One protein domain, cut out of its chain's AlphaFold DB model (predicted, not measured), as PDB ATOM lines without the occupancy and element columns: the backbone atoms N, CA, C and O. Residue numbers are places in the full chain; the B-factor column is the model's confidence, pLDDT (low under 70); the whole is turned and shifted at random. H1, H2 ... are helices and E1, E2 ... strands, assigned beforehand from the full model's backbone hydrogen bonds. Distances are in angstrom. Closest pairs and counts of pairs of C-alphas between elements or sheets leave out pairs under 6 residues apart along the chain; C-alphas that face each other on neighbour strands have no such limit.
ATOM      1  N   GLU A  20      42.157  -7.547 -23.538       95.81
ATOM      2  CA  GLU A  20      42.540  -6.249 -24.071       95.81
ATOM      3  C   GLU A  20      42.265  -5.195 -22.996       95.81
ATOM      4  O   GLU A  20      41.244  -5.269 -22.310       95.81
ATOM      5  N   TYR A  21      43.169  -4.227 -22.843       95.31
ATOM      6  CA  TYR A  21      43.064  -3.168 -21.840       95.31
ATOM      7  C   TYR A  21      42.992  -1.799 -22.509       95.31
ATOM      8  O   TYR A  21      43.704  -1.533 -23.478       95.31
ATOM      9  N   LYS A  22      42.158  -0.920 -21.955       93.62
ATOM     10  CA  LYS A  22      42.024   0.483 -22.358       93.62
ATOM     11  C   LYS A  22      42.208   1.349 -21.117       93.62
ATOM     12  O   LYS A  22      41.535   1.142 -20.111       93.62
ATOM     13  N   VAL A  23      43.121   2.315 -21.187       91.12
ATOM     14  CA  VAL A  23      43.404   3.260 -20.098       91.12
ATOM     15  C   VAL A  23      42.980   4.646 -20.549       91.12
ATOM     16  O   VAL A  23      43.398   5.111 -21.609       91.12
ATOM     17  N   VAL A  24      42.141   5.299 -19.753       88.56
ATOM     18  CA  VAL A  24      41.624   6.634 -20.048       88.56
ATOM     19  C   VAL A  24      41.987   7.565 -18.910       88.56
ATOM     20  O   VAL A  24      41.593   7.348 -17.768       88.56
ATOM     21  N   GLN A  25      42.741   8.609 -19.226       85.19
ATOM     22  CA  GLN A  25      43.061   9.653 -18.268       85.19
ATOM     23  C   GLN A  25      41.858  10.575 -18.072       85.19
ATOM     24  O   GLN A  25      41.291  11.098 -19.032       85.19
ATOM     25  N   LEU A  26      41.491  10.797 -16.815       79.00
ATOM     26  CA  LEU A  26      40.537  11.820 -16.427       79.00
ATOM     27  C   LEU A  26      41.256  13.168 -16.434       79.00
ATOM     28  O   LEU A  26      42.204  13.401 -15.686       79.00
ATOM     29  N   PHE A  27      40.801  14.088 -17.274       68.31
ATOM     30  CA  PHE A  27      41.259  15.467 -17.210       68.31
ATOM     31  C   PHE A  27      40.254  16.265 -16.399       68.31
ATOM     32  O   PHE A  27      39.128  16.484 -16.836       68.31
ATOM     33  N   ASN A  28      40.682  16.771 -15.245       56.78
ATOM     34  CA  ASN A  28      40.000  17.895 -14.620       56.78
ATOM     35  C   ASN A  28      40.463  19.183 -15.311       56.78
ATOM     36  O   ASN A  28      41.076  20.057 -14.702       56.78
ATOM     37  N   SER A  29      40.252  19.286 -16.626       50.47
ATOM     38  CA  SER A  29      40.268  20.606 -17.230       50.47
ATOM     39  C   SER A  29      39.061  21.304 -16.628       50.47
ATOM     40  O   SER A  29      37.932  20.947 -16.974       50.47
ATOM     41  N   GLN A  30      39.283  22.275 -15.729       47.72
ATOM     42  CA  GLN A  30      38.352  23.397 -15.611       47.72
ATOM     43  C   GLN A  30      37.955  23.706 -17.037       47.72
ATOM     44  O   GLN A  30      38.870  23.993 -17.807       47.72
ATOM     45  N   SER A  31      36.685  23.419 -17.346       48.97
ATOM     46  CA  SER A  31      36.028  23.345 -18.652       48.97
ATOM     47  C   SER A  31      36.898  23.789 -19.821       48.97
ATOM     48  O   SER A  31      37.541  24.828 -19.728       48.97
ATOM     49  N   SER A  32      36.820  23.113 -20.964       54.69
ATOM     50  CA  SER A  32      36.914  23.793 -22.260       54.69
ATOM     51  C   SER A  32      36.148  25.119 -22.169       54.69
ATOM     52  O   SER A  32      34.946  25.182 -22.356       54.69
ATOM     53  N   SER A  33      36.815  26.171 -21.730       60.84
ATOM     54  CA  SER A  33      36.244  27.469 -21.464       60.84
ATOM     55  C   SER A  33      36.678  28.216 -22.705       60.84
ATOM     56  O   SER A  33      37.867  28.153 -23.061       60.84
ATOM     57  N   PRO A  34      35.744  28.827 -23.439       59.09
ATOM     58  CA  PRO A  34      36.103  29.537 -24.652       59.09
ATOM     59  C   PRO A  34      37.210  30.572 -24.389       59.09
ATOM     60  O   PRO A  34      38.047  30.815 -25.250       59.09
ATOM     61  N   GLU A  35      37.297  31.085 -23.161       68.00
ATOM     62  CA  GLU A  35      38.342  31.981 -22.666       68.00
ATOM     63  C   GLU A  35      39.715  31.288 -22.578       68.00
ATOM     64  O   GLU A  35      40.712  31.815 -23.074       68.00
ATOM     65  N   ASN A  36      39.785  30.078 -22.014       66.06
ATOM     66  CA  ASN A  36      41.018  29.287 -21.951       66.06
ATOM     67  C   ASN A  36      41.484  28.825 -23.342       66.06
ATOM     68  O   ASN A  36      42.689  28.776 -23.607       66.06
ATOM     69  N   ALA A  37      40.550  28.500 -24.237       66.50
ATOM     70  CA  ALA A  37      40.848  28.142 -25.620       66.50
ATOM     71  C   ALA A  37      41.317  29.362 -26.435       66.50
ATOM     72  O   ALA A  37      42.347  29.285 -27.100       66.50
ATOM     73  N   SER A  38      40.640  30.507 -26.302       64.94
ATOM     74  CA  SER A  38      41.038  31.785 -26.908       64.94
ATOM     75  C   SER A  38      42.447  32.196 -26.475       64.94
ATOM     76  O   SER A  38      43.293  32.518 -27.310       64.94
ATOM     77  N   LYS A  39      42.753  32.076 -25.176       70.25
ATOM     78  CA  LYS A  39      44.081  32.371 -24.624       70.25
ATOM     79  C   LYS A  39      45.174  31.452 -25.180       70.25
ATOM     80  O   LYS A  39      46.271  31.926 -25.461       70.25
ATOM     81  N   LYS A  40      44.890  30.157 -25.376       68.75
ATOM     82  CA  LYS A  40      45.822  29.214 -26.028       68.75
ATOM     83  C   LYS A  40      46.048  29.528 -27.508       68.75
ATOM     84  O   LYS A  40      47.135  29.279 -28.010       68.75
ATOM     85  N   LEU A  41      45.050  30.100 -28.177       64.31
ATOM     86  CA  LEU A  41      45.134  30.570 -29.561       64.31
ATOM     87  C   LEU A  41      45.693  31.999 -29.668       64.31
ATOM     88  O   LEU A  41      45.533  32.637 -30.702       64.31
ATOM     89  N   GLY A  42      46.306  32.535 -28.605       66.81
ATOM     90  CA  GLY A  42      46.904  33.871 -28.610       66.81
ATOM     91  C   GLY A  42      45.900  35.014 -28.807       66.81
ATOM     92  O   GLY A  42      46.294  36.097 -29.222       66.81
ATOM     93  N   GLY A  43      44.608  34.784 -28.549       62.03
ATOM     94  CA  GLY A  43      43.546  35.775 -28.752       62.03
ATOM     95  C   GLY A  43      43.120  35.970 -30.211       62.03
ATOM     96  O   GLY A  43      42.293  36.834 -30.481       62.03
ATOM     97  N   THR A  44      43.633  35.173 -31.156       67.44
ATOM     98  CA  THR A  44      43.275  35.271 -32.588       67.44
ATOM     99  C   THR A  44      41.816  34.882 -32.863       67.44
ATOM    100  O   THR A  44      41.224  35.324 -33.841       67.44
ATOM    101  N   LEU A  45      41.224  34.081 -31.978       64.38
ATOM    102  CA  LEU A  45      39.806  33.724 -31.963       64.38
ATOM    103  C   LEU A  45      39.233  34.111 -30.600       64.38
ATOM    104  O   LEU A  45      39.737  33.638 -29.579       64.38
ATOM    105  N   SER A  46      38.206  34.964 -30.571       74.88
ATOM    106  CA  SER A  46      37.573  35.370 -29.311       74.88
ATOM    107  C   SER A  46      36.799  34.211 -28.676       74.88
ATOM    108  O   SER A  46      36.378  33.266 -29.352       74.88
ATOM    109  N   ALA A  47      36.604  34.287 -27.361       66.56
ATOM    110  CA  ALA A  47      35.811  33.330 -26.594       66.56
ATOM    111  C   ALA A  47      34.377  33.208 -27.151       66.56
ATOM    112  O   ALA A  47      33.843  32.111 -27.304       66.56
ATOM    113  N   GLU A  48      33.785  34.335 -27.539       72.00
ATOM    114  CA  GLU A  48      32.459  34.417 -28.150       72.00
ATOM    115  C   GLU A  48      32.423  33.659 -29.483       72.00
ATOM    116  O   GLU A  48      31.560  32.807 -29.688       72.00
ATOM    117  N   THR A  49      33.433  33.868 -30.331       73.19
ATOM    118  CA  THR A  49      33.541  33.216 -31.643       73.19
ATOM    119  C   THR A  49      33.698  31.697 -31.507       73.19
ATOM    120  O   THR A  49      33.084  30.924 -32.242       73.19
ATOM    121  N   LEU A  50      34.492  31.235 -30.536       69.06
ATOM    122  CA  LEU A  50      34.674  29.804 -30.273       69.06
ATOM    123  C   LEU A  50      33.384  29.148 -29.766       69.06
ATOM    124  O   LEU A  50      33.082  28.014 -30.137       69.06
ATOM    125  N   LYS A  51      32.607  29.858 -28.947       71.19
ATOM    126  CA  LYS A  51      31.319  29.378 -28.441       71.19
ATOM    127  C   LYS A  51      30.273  29.250 -29.550       71.19
ATOM    128  O   LYS A  51      29.502  28.295 -29.540       71.19
ATOM    129  N   GLU A  52      30.263  30.185 -30.495       74.19
ATOM    130  CA  GLU A  52      29.358  30.179 -31.649       74.19
ATOM    131  C   GLU A  52      29.714  29.101 -32.677       74.19
ATOM    132  O   GLU A  52      28.820  28.466 -33.230       74.19
ATOM    133  N   GLN A  53      31.009  28.857 -32.909       75.88
ATOM    134  CA  GLN A  53      31.466  27.864 -33.889       75.88
ATOM    135  C   GLN A  53      31.460  26.429 -33.353       75.88
ATOM    136  O   GLN A  53      31.268  25.487 -34.120       75.88
ATOM    137  N   PHE A  54      31.635  26.245 -32.042       70.12
ATOM    138  CA  PHE A  54      31.677  24.924 -31.409       70.12
ATOM    139  C   PHE A  54      30.667  24.797 -30.256       70.12
ATOM    140  O   PHE A  54      31.041  24.408 -29.144       70.12
ATOM    141  N   PRO A  55      29.372  25.094 -30.480       63.31
ATOM    142  CA  PRO A  55      28.381  25.150 -29.412       63.31
ATOM    143  C   PRO A  55      28.240  23.808 -28.694       63.31
ATOM    144  O   PRO A  55      28.076  23.788 -27.482       63.31
ATOM    145  N   SER A  56      28.402  22.679 -29.388       64.19
ATOM    146  CA  SER A  56      28.374  21.337 -28.788       64.19
ATOM    147  C   SER A  56      29.507  21.079 -27.784       64.19
ATOM    148  O   SER A  56      29.297  20.360 -26.813       64.19
ATOM    149  N   ILE A  57      30.681  21.689 -27.976       61.28
ATOM    150  CA  ILE A  57      31.857  21.543 -27.098       61.28
ATOM    151  C   ILE A  57      31.718  22.389 -25.822       61.28
ATOM    152  O   ILE A  57      32.265  22.042 -24.775       61.28
ATOM    153  N   TYR A  58      30.976  23.495 -25.906       63.97
ATOM    154  CA  TYR A  58      30.832  24.483 -24.832       63.97
ATOM    155  C   TYR A  58      29.449  24.485 -24.156       63.97
ATOM    156  O   TYR A  58      29.279  25.108 -23.106       63.97
ATOM    157  N   ALA A  59      28.449  23.809 -24.730       61.31
ATOM    158  CA  ALA A  59      27.088  23.745 -24.188       61.31
ATOM    159  C   ALA A  59      26.985  22.860 -22.941       61.31
ATOM    160  O   ALA A  59      26.112  23.066 -22.096       61.31
ATOM    161  N   GLU A  60      27.873  21.880 -22.792       58.41
ATOM    162  CA  GLU A  60      27.743  20.872 -21.747       58.41
ATOM    163  C   GLU A  60      28.511  21.262 -20.494       58.41
ATOM    164  O   GLU A  60      29.617  20.802 -20.241       58.41
ATOM    165  N   LYS A  61      27.887  22.102 -19.669       60.09
ATOM    166  CA  LYS A  61      28.421  22.474 -18.349       60.09
ATOM    167  C   LYS A  61      28.270  21.378 -17.285       60.09
ATOM    168  O   LYS A  61      28.701  21.572 -16.151       60.09
ATOM    169  N   ASP A  62      27.649  20.250 -17.623       69.50
ATOM    170  CA  ASP A  62      27.372  19.160 -16.689       69.50
ATOM    171  C   ASP A  62      28.370  18.012 -16.880       69.50
ATOM    172  O   ASP A  62      28.153  17.085 -17.665       69.50
ATOM    173  N   GLY A  63      29.487  18.088 -16.153       69.81
ATOM    174  CA  GLY A  63      30.535  17.068 -16.191       69.81
ATOM    175  C   GLY A  63      30.033  15.665 -15.833       69.81
ATOM    176  O   GLY A  63      30.589  14.687 -16.325       69.81
ATOM    177  N   ARG A  64      28.944  15.540 -15.055       73.06
ATOM    178  CA  ARG A  64      28.354  14.233 -14.728       73.06
ATOM    179  C   ARG A  64      27.741  13.589 -15.967       73.06
ATOM    180  O   ARG A  64      28.093  12.464 -16.291       73.06
ATOM    181  N   LYS A  65      26.949  14.336 -16.741       76.12
ATOM    182  CA  LYS A  65      26.356  13.835 -17.998       76.12
ATOM    183  C   LYS A  65      27.396  13.471 -19.057       76.12
ATOM    184  O   LYS A  65      27.169  12.568 -19.863       76.12
ATOM    185  N   GLN A  66      28.530  14.173 -19.082       75.62
ATOM    186  CA  GLN A  66      29.641  13.816 -19.967       75.62
ATOM    187  C   GLN A  66      30.249  12.467 -19.576       75.62
ATOM    188  O   GLN A  66      30.429  11.613 -20.443       75.62
ATOM    189  N   ILE A  67      30.504  12.261 -18.279       82.62
ATOM    190  CA  ILE A  67      30.990  10.982 -17.750       82.62
ATOM    191  C   ILE A  67      29.964   9.875 -18.022       82.62
ATOM    192  O   ILE A  67      30.343   8.828 -18.535       82.62
ATOM    193  N   ASP A  68      28.673  10.123 -17.785       84.50
ATOM    194  CA  ASP A  68      27.605   9.146 -18.025       84.50
ATOM    195  C   ASP A  68      27.573   8.690 -19.487       84.50
ATOM    196  O   ASP A  68      27.580   7.494 -19.778       84.50
ATOM    197  N   ARG A  69      27.579   9.626 -20.444       85.56
ATOM    198  CA  ARG A  69      27.612   9.272 -21.873       85.56
ATOM    199  C   ARG A  69      28.885   8.550 -22.269       85.56
ATOM    200  O   ARG A  69      28.827   7.629 -23.078       85.56
ATOM    201  N   PHE A  70      30.021   8.971 -21.722       87.75
ATOM    202  CA  PHE A  70      31.293   8.316 -21.977       87.75
ATOM    203  C   PHE A  70      31.265   6.859 -21.500       87.75
ATOM    204  O   PHE A  70      31.593   5.968 -22.280       87.75
ATOM    205  N   LEU A  71      30.819   6.603 -20.266       90.50
ATOM    206  CA  LEU A  71      30.746   5.252 -19.711       90.50
ATOM    207  C   LEU A  71      29.779   4.364 -20.495       90.50
ATOM    208  O   LEU A  71      30.135   3.232 -20.805       90.50
ATOM    209  N   ASN A  72      28.608   4.883 -20.881       93.12
ATOM    210  CA  ASN A  72      27.659   4.132 -21.705       93.12
ATOM    211  C   ASN A  72      28.255   3.775 -23.073       93.12
ATOM    212  O   ASN A  72      28.247   2.609 -23.450       93.12
ATOM    213  N   LYS A  73      28.879   4.737 -23.767       93.31
ATOM    214  CA  LYS A  73      29.556   4.475 -25.048       93.31
ATOM    215  C   LYS A  73      30.639   3.398 -24.916       93.31
ATOM    216  O   LYS A  73      30.766   2.530 -25.771       93.31
ATOM    217  N   VAL A  74      31.450   3.474 -23.863       93.06
ATOM    218  CA  VAL A  74      32.525   2.504 -23.613       93.06
ATOM    219  C   VAL A  74      31.950   1.118 -23.295       93.06
ATOM    220  O   VAL A  74      32.476   0.122 -23.793       93.06
ATOM    221  N   GLY A  75      30.848   1.055 -22.547       92.19
ATOM    222  CA  GLY A  75      30.097  -0.174 -22.299       92.19
ATOM    223  C   GLY A  75      29.538  -0.802 -23.579       92.19
ATOM    224  O   GLY A  75      29.714  -2.002 -23.783       92.19
ATOM    225  N   ASP A  76      28.958  -0.001 -24.479       95.75
ATOM    226  CA  ASP A  76      28.434  -0.460 -25.778       95.75
ATOM    227  C   ASP A  76      29.533  -1.064 -26.676       95.75
ATOM    228  O   ASP A  76      29.288  -1.979 -27.460       95.75
ATOM    229  N   GLU A  77      30.776  -0.594 -26.534       93.69
ATOM    230  CA  GLU A  77      31.967  -1.143 -27.201       93.69
ATOM    231  C   GLU A  77      32.493  -2.451 -26.550       93.69
ATOM    232  O   GLU A  77      33.527  -2.993 -26.973       93.69
ATOM    233  N   GLY A  78      31.814  -2.954 -25.515       95.19
ATOM    234  CA  GLY A  78      32.130  -4.196 -24.804       95.19
ATOM    235  C   GLY A  78      33.208  -4.061 -23.728       95.19
ATOM    236  O   GLY A  78      33.778  -5.070 -23.311       95.19
ATOM    237  N   TRP A  79      33.530  -2.839 -23.300       96.62
ATOM    238  CA  TRP A  79      34.527  -2.598 -22.258       96.62
ATOM    239  C   TRP A  79      33.899  -2.554 -20.868       96.62
ATOM    240  O   TRP A  79      32.895  -1.888 -20.633       96.62
ATOM    241  N   GLU A  80      34.564  -3.198 -19.917       96.12
ATOM    242  CA  GLU A  80      34.208  -3.212 -18.503       96.12
ATOM    243  C   GLU A  80      35.169  -2.306 -17.725       96.12
ATOM    244  O   GLU A  80      36.387  -2.480 -17.815       96.12
ATOM    245  N   LEU A  81      34.642  -1.348 -16.956       94.94
ATOM    246  CA  LEU A  81      35.446  -0.555 -16.021       94.94
ATOM    247  C   LEU A  81      35.853  -1.437 -14.839       94.94
ATOM    248  O   LEU A  81      34.988  -1.920 -14.113       94.94
ATOM    249  N   ILE A  82      37.155  -1.600 -14.614       96.19
ATOM    250  CA  ILE A  82      37.670  -2.439 -13.520       96.19
ATOM    251  C   ILE A  82      38.314  -1.643 -12.397       96.19
ATOM    252  O   ILE A  82      38.392  -2.137 -11.274       96.19
ATOM    253  N   GLN A  83      38.799  -0.434 -12.682       92.94
ATOM    254  CA  GLN A  83      39.543   0.331 -11.692       92.94
ATOM    255  C   GLN A  83      39.553   1.824 -12.009       92.94
ATOM    256  O   GLN A  83      39.628   2.223 -13.173       92.94
ATOM    257  N   VAL A  84      39.528   2.640 -10.957       91.44
ATOM    258  CA  VAL A  84      39.810   4.077 -11.014       91.44
ATOM    259  C   VAL A  84      40.940   4.360 -10.031       91.44
ATOM    260  O   VAL A  84      40.771   4.155  -8.833       91.44
ATOM    261  N   GLU A  85      42.093   4.796 -10.528       89.00
ATOM    262  CA  GLU A  85      43.317   4.970  -9.736       89.00
ATOM    263  C   GLU A  85      43.971   6.321  -9.991       89.00
ATOM    264  O   GLU A  85      43.799   6.918 -11.049       89.00
ATOM    265  N   ASN A  86      44.788   6.775  -9.041       85.81
ATOM    266  CA  ASN A  86      45.708   7.884  -9.254       85.81
ATOM    267  C   ASN A  86      47.130   7.337  -9.384       85.81
ATOM    268  O   ASN A  86      47.757   6.997  -8.383       85.81
ATOM    269  N   VAL A  87      47.655   7.284 -10.607       81.75
ATOM    270  CA  VAL A  87      49.011   6.793 -10.886       81.75
ATOM    271  C   VAL A  87      49.906   7.985 -11.193       81.75
ATOM    272  O   VAL A  87      49.681   8.696 -12.168       81.75
ATOM    273  N   VAL A  88      50.908   8.236 -10.342       82.81
ATOM    274  CA  VAL A  88      51.851   9.371 -10.483       82.81
ATOM    275  C   VAL A  88      51.108  10.716 -10.638       82.81
ATOM    276  O   VAL A  88      51.459  11.570 -11.446       82.81
ATOM    277  N   GLY A  89      50.024  10.901  -9.877       77.94
ATOM    278  CA  GLY A  89      49.210  12.124  -9.909       77.94
ATOM    279  C   GLY A  89      48.258  12.246 -11.105       77.94
ATOM    280  O   GLY A  89      47.611  13.282 -11.253       77.94
ATOM    281  N   LEU A  90      48.142  11.213 -11.943       77.44
ATOM    282  CA  LEU A  90      47.185  11.165 -13.043       77.44
ATOM    283  C   LEU A  90      45.983  10.303 -12.633       77.44
ATOM    284  O   LEU A  90      46.167   9.106 -12.404       77.44
ATOM    285  N   PRO A  91      44.765  10.864 -12.541       82.94
ATOM    286  CA  PRO A  91      43.571  10.057 -12.347       82.94
ATOM    287  C   PRO A  91      43.278   9.286 -13.639       82.94
ATOM    288  O   PRO A  91      43.103   9.876 -14.707       82.94
ATOM    289  N   LEU A  92      43.247   7.962 -13.550       86.94
ATOM    290  CA  LEU A  92      43.060   7.034 -14.659       86.94
ATOM    291  C   LEU A  92      41.846   6.143 -14.398       86.94
ATOM    292  O   LEU A  92      41.638   5.665 -13.285       86.94
ATOM    293  N   MET A  93      41.085   5.865 -15.452       92.19
ATOM    294  CA  MET A  93      40.112   4.781 -15.514       92.19
ATOM    295  C   MET A  93      40.698   3.646 -16.347       92.19
ATOM    296  O   MET A  93      41.149   3.862 -17.475       92.19
ATOM    297  N   ILE A  94      40.689   2.441 -15.792       93.81
ATOM    298  CA  ILE A  94      41.210   1.238 -16.431       93.81
ATOM    299  C   ILE A  94      40.031   0.348 -16.790       93.81
ATOM    300  O   ILE A  94      39.225  -0.022 -15.933       93.81
ATOM    301  N   PHE A  95      39.960  -0.010 -18.064       96.44
ATOM    302  CA  PHE A  95      38.948  -0.887 -18.621       96.44
ATOM    303  C   PHE A  95      39.589  -2.155 -19.172       96.44
ATOM    304  O   PHE A  95      40.730  -2.128 -19.649       96.44
ATOM    305  N   LYS A  96      38.830  -3.248 -19.180       96.38
ATOM    306  CA  LYS A  96      39.205  -4.494 -19.855       96.38
ATOM    307  C   LYS A  96      38.076  -4.998 -20.748       96.38
ATOM    308  O   LYS A  96      36.911  -4.688 -20.516       96.38
ATOM    309  N   ARG A  97      38.418  -5.828 -21.727       95.88
ATOM    310  CA  ARG A  97      37.470  -6.693 -22.442       95.88
ATOM    311  C   ARG A  97      38.147  -7.973 -22.903       95.88
ATOM    312  O   ARG A  97      39.378  -8.029 -22.982       95.88
ATOM    313  N   LEU A  98      37.359  -8.996 -23.220       95.00
ATOM    314  CA  LEU A  98      37.894 -10.206 -23.841       95.00
ATOM    315  C   LEU A  98      38.503  -9.851 -25.201       95.00
ATOM    316  O   LEU A  98      37.873  -9.191 -26.026       95.00
ATOM    317  N   LYS A  99      39.738 -10.295 -25.429       91.44
ATOM    318  CA  LYS A  99      40.407 -10.140 -26.713       91.44
ATOM    319  C   LYS A  99      39.849 -11.186 -27.672       91.44
ATOM    320  O   LYS A  99      40.104 -12.376 -27.508       91.44
TER     321      LYS A  99
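AT A GLANCE: This is residues 20 to 99 of the 102 residues of an uncharacterized protein of Synechococcus sp. (strain WH7803) (UniProt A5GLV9). A small, strongly twisted sheet of three strands, E1, E3 and E2, makes one end of a loose, elongated model, and a cluster of short helices, H1, H2 and H3, makes the other. Two lengths of chain join the ends: residues 26 to 33 lead from E1 out to H1, and the longest helix, H4, leads back and only grazes the sheet. The 80 printed residues have four named helices and three named strands, in the order E1 H1 H2 H3 H4 E2 E3. The sheet runs E1, E3, E2, all antiparallel, and the class is mixed, helices and strands. The radius of gyration of the C-alphas is 16.0 A, and they span 46 by 29 by 21 A.

HOW THE PARTS SIT: In the sheet, E3, residues 90 to 98, is the inner strand, with E1, residues 20 to 25, and E2, residues 80 to 87, as edge strands. E1 and E3 are antiparallel at 159 degrees, with N 22 and O 95 within hydrogen-bond range at 3.0 A and N 95 and O 22 at 2.8 A. E2 and E3 form a hairpin, antiparallel at 153 degrees, with N 85 and O 92 within hydrogen-bond range at 2.9 A. H4, residues 63 to 76, is on the sheet but only grazes it, with residues 71 to 75; its closest C-alphas to E2 are those of Val 74 and Glu 80, 7.8 A apart. H3, residues 55 to 58, is apart from H4. H2, residues 47 to 53, and H3 are close but not clearly touching, their closest C-alphas being Lys 51 and Tyr 58, 6.1 A apart. H1, residues 34 to 40, and H2 touch, with the C-alphas of Pro 34 and Ala 47 closest at 4.3 A, and are about perpendicular, but only just, at 72 degrees. H1, H2 and H3 are not on the sheet. In H1, H2 and H4 every O i to N i+4 pair is within hydrogen-bond range; H3 is too short for such a pair.

IN THESE COORDINATES: E1 begins at C-alpha 20 (42.540, -6.249, -24.071) and is 16.9 A long. E2 is 19.4 A long, and E3 runs 25.7 A to C-alpha 98 (37.894, -10.206, -23.841). H4 starts at C-alpha 63 (30.535, 17.068, -16.191) and is 20.1 A long. H1 measures 9.8 A, H2 10.1 A and H3 5.2 A.

THE WHOLE: The C-alphas farthest apart are those of Thr 44 and Leu 98, at 46.6 A. The printed part has no cut and no long link. Its mean pLDDT is 77.9, and 29 residues are under 70, among them residues 27 to 38 and 55 to 63.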